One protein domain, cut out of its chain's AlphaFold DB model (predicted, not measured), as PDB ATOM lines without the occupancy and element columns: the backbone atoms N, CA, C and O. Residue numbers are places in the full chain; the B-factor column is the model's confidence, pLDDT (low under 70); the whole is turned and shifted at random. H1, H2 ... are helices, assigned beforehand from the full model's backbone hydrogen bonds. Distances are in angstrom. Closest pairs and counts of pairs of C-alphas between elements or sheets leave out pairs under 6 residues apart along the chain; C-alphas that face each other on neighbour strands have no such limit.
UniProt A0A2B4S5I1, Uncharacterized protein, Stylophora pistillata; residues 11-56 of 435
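Overview. This is residues 11 to 56 of the 435 residues of an uncharacterized protein of Stylophora pistillata (UniProt A0A2B4S5I1). A long helix, H1, and a shorter one, H2, meet near their ends and make an open L, and a very short helix, H3, sits at the far end of H2. Residues 11 to 25, most of them in H1, stick out as one free arm, and residues 43 to 56, with the second half of H2 and the whole of H3, stick out as another. The printed part has 46 residues with three named helices, in the order H1, H2, H3, and no named strand; the class is all helix. The whole is loose, with a radius of gyration of the C-alphas of 12.5 A, and its outline is flat, with spans of 34 by 27 by 13 A.

Arrangement. H1, residues 12 to 33, touches H2, residues 38 to 48, with its residues 27 to 31 alone. The closest C-alphas of the two are those of Leu 30 and Thr 38, 5.5 A apart. Their lines are about perpendicular, at 75 degrees, and their centres are 16.0 A apart. H2 and H3, residues 50 to 54, are close but not clearly touching, with 1 pair of C-alphas within 8 A, those of Val 45 and Val 51, 7.5 A apart. H1 and H3 are apart, and H3 touches no helix. In the backbones of H1, H2 and H3, every O i to N i+4 pair is within hydrogen-bond range.

Along the chain. After Lys 11, H1 begins at Ala 12, with its C-alpha at (31.145, 64.468, -28.599), and runs 31.6 A from first to last C-alpha, to Ile 33. Residues 34 to 37 form a tight link to H2. H2 begins at Thr 38, with its C-alpha at (30.480, 37.280, -37.854), and is 15.1 A long from first to last C-alpha, ending at Ala 48. Arg 49 alone makes the tight link to H3, which runs 6.2 A from the C-alpha of Leu 50 to that of Ala 54 at (35.365, 52.178, -51.555). Leu 55 and Ser 56 follow it.

Size, cuts and confidence. The two C-alphas farthest apart are those of Lys 11 and Gly 36, at 35.9 A. The first and last printed C-alphas, those of Lys 11 and Ser 56, are 25.0 A apart. The printed part has no cut and no long link. The mean pLDDT of the printed part is 83.5. The model's confidence is low, under 70, at residue 49, residues 52 to 54 and residue 56.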
ATOM      1  N   LYS A  11      28.956  67.568 -31.636       83.81
ATOM      2  CA  LYS A  11      29.324  67.466 -30.214       83.81
ATOM      3  C   LYS A  11      29.683  66.009 -29.882       83.81
ATOM      4  O   LYS A  11      29.035  65.098 -30.398       83.81
ATOM      5  N   ALA A  12      30.638  65.795 -28.974       79.06
ATOM      6  CA  ALA A  12      31.145  64.468 -28.599       79.06
ATOM      7  C   ALA A  12      30.038  63.444 -28.261       79.06
ATOM      8  O   ALA A  12      30.115  62.280 -28.650       79.06
ATOM      9  N   GLN A  13      28.963  63.881 -27.597       81.19
ATOM     10  CA  GLN A  13      27.816  63.027 -27.270       81.19
ATOM     11  C   GLN A  13      27.071  62.537 -28.522       81.19
ATOM     12  O   GLN A  13      26.817  61.344 -28.666       81.19
ATOM     13  N   SER A  14      26.804  63.428 -29.480       81.88
ATOM     14  CA  SER A  14      26.166  63.060 -30.748       81.88
ATOM     15  C   SER A  14      27.082  62.198 -31.623       81.88
ATOM     16  O   SER A  14      26.601  61.296 -32.303       81.88
ATOM     17  N   GLN A  15      28.402  62.409 -31.586       84.25
ATOM     18  CA  GLN A  15      29.356  61.526 -32.274       84.25
ATOM     19  C   GLN A  15      29.296  60.095 -31.726       84.25
ATOM     20  O   GLN A  15      29.190  59.155 -32.513       84.25
ATOM     21  N   LYS A  16      29.271  59.923 -30.396       84.62
ATOM     22  CA  LYS A  16      29.120  58.604 -29.753       84.62
ATOM     23  C   LYS A  16      27.821  57.904 -30.161       84.62
ATOM     24  O   LYS A  16      27.839  56.711 -30.463       84.62
ATOM     25  N   GLU A  17      26.707  58.630 -30.237       87.06
ATOM     26  CA  GLU A  17      25.424  58.079 -30.701       87.06
ATOM     27  C   GLU A  17      25.485  57.614 -32.162       87.06
ATOM     28  O   GLU A  17      25.022  56.516 -32.489       87.06
ATOM     29  N   HIS A  18      26.097  58.413 -33.041       84.44
ATOM     30  CA  HIS A  18      26.306  58.046 -34.440       84.44
ATOM     31  C   HIS A  18      27.217  56.816 -34.588       84.44
ATOM     32  O   HIS A  18      26.891  55.930 -35.379       84.44
ATOM     33  N   ILE A  19      28.289  56.712 -33.792       89.06
ATOM     34  CA  ILE A  19      29.180  55.541 -33.755       89.06
ATOM     35  C   ILE A  19      28.423  54.299 -33.274       89.06
ATOM     36  O   ILE A  19      28.480  53.258 -33.925       89.06
ATOM     37  N   SER A  20      27.657  54.402 -32.182       86.50
ATOM     38  CA  SER A  20      26.869  53.278 -31.656       86.50
ATOM     39  C   SER A  20      25.837  52.790 -32.674       86.50
ATOM     40  O   SER A  20      25.681  51.587 -32.885       86.50
ATOM     41  N   LYS A  21      25.159  53.716 -33.360       91.88
ATOM     42  CA  LYS A  21      24.180  53.379 -34.398       91.88
ATOM     43  C   LYS A  21      24.834  52.713 -35.610       91.88
ATOM     44  O   LYS A  21      24.288  51.737 -36.119       91.88
ATOM     45  N   ALA A  22      25.994  53.207 -36.043       89.25
ATOM     46  CA  ALA A  22      26.764  52.606 -37.127       89.25
ATOM     47  C   ALA A  22      27.258  51.199 -36.754       89.25
ATOM     48  O   ALA A  22      27.012  50.253 -37.499       89.25
ATOM     49  N   SER A  23      27.846  51.031 -35.568       87.88
ATOM     50  CA  SER A  23      28.302  49.734 -35.055       87.88
ATOM     51  C   SER A  23      27.164  48.710 -35.012       87.88
ATOM     52  O   SER A  23      27.291  47.634 -35.591       87.88
ATOM     53  N   LYS A  24      26.004  49.080 -34.452       90.12
ATOM     54  CA  LYS A  24      24.810  48.215 -34.437       90.12
ATOM     55  C   LYS A  24      24.352  47.823 -35.843       90.12
ATOM     56  O   LYS A  24      23.960  46.681 -36.054       90.12
ATOM     57  N   SER A  25      24.412  48.746 -36.806       90.06
ATOM     58  CA  SER A  25      24.046  48.440 -38.194       90.06
ATOM     59  C   SER A  25      25.035  47.494 -38.877       90.06
ATOM     60  O   SER A  25      24.605  46.601 -39.598       90.06
ATOM     61  N   ILE A  26      26.337  47.640 -38.616       88.81
ATOM     62  CA  ILE A  26      27.373  46.759 -39.170       88.81
ATOM     63  C   ILE A  26      27.210  45.345 -38.605       88.81
ATOM     64  O   ILE A  26      27.206  44.389 -39.373       88.81
ATOM     65  N   VAL A  27      27.001  45.215 -37.291       89.31
ATOM     66  CA  VAL A  27      26.773  43.916 -36.637       89.31
ATOM     67  C   VAL A  27      25.538  43.223 -37.213       89.31
ATOM     68  O   VAL A  27      25.638  42.079 -37.644       89.31
ATOM     69  N   ALA A  28      24.413  43.934 -37.337       89.56
ATOM     70  CA  ALA A  28      23.194  43.372 -37.920       89.56
ATOM     71  C   ALA A  28      23.387  42.910 -39.378       89.56
ATOM     72  O   ALA A  28      22.835  41.893 -39.788       89.56
ATOM     73  N   VAL A  29      24.177  43.637 -40.175       90.94
ATOM     74  CA  VAL A  29      24.485  43.243 -41.560       90.94
ATOM     75  C   VAL A  29      25.386  42.006 -41.597       90.94
ATOM     76  O   VAL A  29      25.140  41.104 -42.394       90.94
ATOM     77  N   LEU A  30      26.395  41.928 -40.728       88.75
ATOM     78  CA  LEU A  30      27.285  40.768 -40.646       88.75
ATOM     79  C   LEU A  30      26.538  39.504 -40.201       88.75
ATOM     80  O   LEU A  30      26.758  38.446 -40.786       88.75
ATOM     81  N   GLU A  31      25.617  39.618 -39.241       89.38
ATOM     82  CA  GLU A  31      24.763  38.508 -38.787       89.38
ATOM     83  C   GLU A  31      23.877  37.943 -39.905       89.38
ATOM     84  O   GLU A  31      23.640  36.737 -39.955       89.38
ATOM     85  N   VAL A  32      23.417  38.796 -40.827       92.62
ATOM     86  CA  VAL A  32      22.622  38.371 -41.993       92.62
ATOM     87  C   VAL A  32      23.485  37.672 -43.048       92.62
ATOM     88  O   VAL A  32      23.005  36.758 -43.717       92.62
ATOM     89  N   ILE A  33      24.741  38.093 -43.220       90.50
ATOM     90  CA  ILE A  33      25.645  37.550 -44.246       90.50
ATOM     91  C   ILE A  33      26.244  36.206 -43.811       90.50
ATOM     92  O   ILE A  33      26.296  35.276 -44.613       90.50
ATOM     93  N   ALA A  34      26.696  36.100 -42.560       87.44
ATOM     94  CA  ALA A  34      27.343  34.909 -42.015       87.44
ATOM     95  C   ALA A  34      26.838  34.624 -40.587       87.44
ATOM     96  O   ALA A  34      27.483  35.016 -39.609       87.44
ATOM     97  N   PRO A  35      25.685  33.945 -40.434       87.62
ATOM     98  CA  PRO A  35      25.177  33.581 -39.118       87.62
ATOM     99  C   PRO A  35      26.136  32.593 -38.439       87.62
ATOM    100  O   PRO A  35      26.378  31.502 -38.952       87.62
ATOM    101  N   GLY A  36      26.677  32.981 -37.282       82.88
ATOM    102  CA  GLY A  36      27.597  32.168 -36.478       82.88
ATOM    103  C   GLY A  36      29.091  32.472 -36.660       82.88
ATOM    104  O   GLY A  36      29.849  32.171 -35.748       82.88
ATOM    105  N   ASP A  37      29.496  33.142 -37.749       87.12
ATOM    106  CA  ASP A  37      30.907  33.451 -38.076       87.12
ATOM    107  C   ASP A  37      31.136  34.951 -38.368       87.12
ATOM    108  O   ASP A  37      31.956  35.360 -39.194       87.12
ATOM    109  N   THR A  38      30.406  35.820 -37.667       86.31
ATOM    110  CA  THR A  38      30.480  37.280 -37.854       86.31
ATOM    111  C   THR A  38      31.853  37.860 -37.503       86.31
ATOM    112  O   THR A  38      32.300  38.812 -38.145       86.31
ATOM    113  N   CYS A  39      32.542  37.271 -36.520       82.56
ATOM    114  CA  CYS A  39      33.853  37.721 -36.055       82.56
ATOM    115  C   CYS A  39      34.947  37.490 -37.113       82.56
ATOM    116  O   CYS A  39      35.630  38.433 -37.513       82.56
ATOM    117  N   ALA A  40      35.041  36.265 -37.642       87.50
ATOM    118  CA  ALA A  40      36.009  35.914 -38.680       87.50
ATOM    119  C   ALA A  40      35.776  36.716 -39.973       87.50
ATOM    120  O   ALA A  40      36.726  37.183 -40.604       87.50
ATOM    121  N   LEU A  41      34.508  36.940 -40.340       88.50
ATOM    122  CA  LEU A  41      34.156  37.775 -41.486       88.50
ATOM    123  C   LEU A  41      34.572  39.239 -41.279       88.50
ATOM    124  O   LEU A  41      35.097  39.857 -42.203       88.50
ATOM    125  N   TRP A  42      34.375  39.801 -40.084       88.31
ATOM    126  CA  TRP A  42      34.776  41.177 -39.783       88.31
ATOM    127  C   TRP A  42      36.291  41.373 -39.870       88.31
ATOM    128  O   TRP A  42      36.750  42.346 -40.467       88.31
ATOM    129  N   GLU A  43      37.078  40.441 -39.330       85.50
ATOM    130  CA  GLU A  43      38.539  40.472 -39.459       85.50
ATOM    131  C   GLU A  43      38.990  40.336 -40.915       85.50
ATOM    132  O   GLU A  43      39.837  41.106 -41.371       85.50
ATOM    133  N   ALA A  44      38.374  39.430 -41.678       85.31
ATOM    134  CA  ALA A  44      38.647  39.289 -43.104       85.31
ATOM    135  C   ALA A  44      38.320  40.573 -43.885       85.31
ATOM    136  O   ALA A  44      39.094  40.966 -44.754       85.31
ATOM    137  N   VAL A  45      37.225  41.266 -43.553       85.75
ATOM    138  CA  VAL A  45      36.840  42.541 -44.181       85.75
ATOM    139  C   VAL A  45      37.827  43.662 -43.844       85.75
ATOM    140  O   VAL A  45      38.220  44.396 -44.751       85.75
ATOM    141  N   LYS A  46      38.284  43.772 -42.586       83.19
ATOM    142  CA  LYS A  46      39.345  44.729 -42.210       83.19
ATOM    143  C   LYS A  46      40.644  44.461 -42.964       83.19
ATOM    144  O   LYS A  46      41.280  45.389 -43.452       83.19
ATOM    145  N   ASN A  47      41.028  43.191 -43.079       79.62
ATOM    146  CA  ASN A  47      42.268  42.795 -43.744       79.62
ATOM    147  C   ASN A  47      42.190  42.966 -45.266       79.62
ATOM    148  O   ASN A  47      43.186  43.318 -45.893       79.62
ATOM    149  N   ALA A  48      41.014  42.751 -45.858       81.38
ATOM    150  CA  ALA A  48      40.797  42.922 -47.288       81.38
ATOM    151  C   ALA A  48      40.785  44.396 -47.727       81.38
ATOM    152  O   ALA A  48      40.948  44.649 -48.917       81.38
ATOM    153  N   ARG A  49      40.574  45.355 -46.804       66.62
ATOM    154  CA  ARG A  49      40.573  46.819 -47.037       66.62
ATOM    155  C   ARG A  49      39.653  47.332 -48.159       66.62
ATOM    156  O   ARG A  49      39.664  48.511 -48.487       66.62
ATOM    157  N   LEU A  50      38.764  46.486 -48.685       71.56
ATOM    158  CA  LEU A  50      37.824  46.830 -49.761       71.56
ATOM    159  C   LEU A  50      36.854  47.956 -49.370       71.56
ATOM    160  O   LEU A  50      36.363  48.687 -50.228       71.56
ATOM    161  N   VAL A  51      36.560  48.084 -48.072       72.94
ATOM    162  CA  VAL A  51      35.719  49.159 -47.527       72.94
ATOM    163  C   VAL A  51      36.474  50.490 -47.525       72.94
ATOM    164  O   VAL A  51      35.879  51.514 -47.850       72.94
ATOM    165  N   ASP A  52      37.774  50.474 -47.230       69.50
ATOM    166  CA  ASP A  52      38.621  51.671 -47.206       69.50
ATOM    167  C   ASP A  52      38.842  52.212 -48.627       69.50
ATOM    168  O   ASP A  52      38.705  53.415 -48.866       69.50
ATOM    169  N   ASP A  53      39.052  51.309 -49.593       68.00
ATOM    170  CA  ASP A  53      39.147  51.635 -51.022       68.00
ATOM    171  C   ASP A  53      37.832  52.237 -51.556       68.00
ATOM    172  O   ASP A  53      37.836  53.234 -52.283       68.00
ATOM    173  N   ALA A  54      36.684  51.675 -51.161       68.69
ATOM    174  CA  ALA A  54      35.365  52.178 -51.555       68.69
ATOM    175  C   ALA A  54      35.028  53.543 -50.928       68.69
ATOM    176  O   ALA A  54      34.277  54.325 -51.517       68.69
ATOM    177  N   LEU A  55      35.580  53.841 -49.749       71.75
ATOM    178  CA  LEU A  55      35.413  55.120 -49.057       71.75
ATOM    179  C   LEU A  55      36.421  56.188 -49.505       71.75
ATOM    180  O   LEU A  55      36.335  57.319 -49.026       71.75
ATOM    181  N   SER A  56      37.327  55.867 -50.440       60.97
ATOM    182  CA  SER A  56      38.383  56.781 -50.908       60.97
ATOM    183  C   SER A  56      39.188  57.381 -49.749       60.97
ATOM    184  O   SER A  56      39.551  58.559 -49.780       60.97
TER     185      SER A  56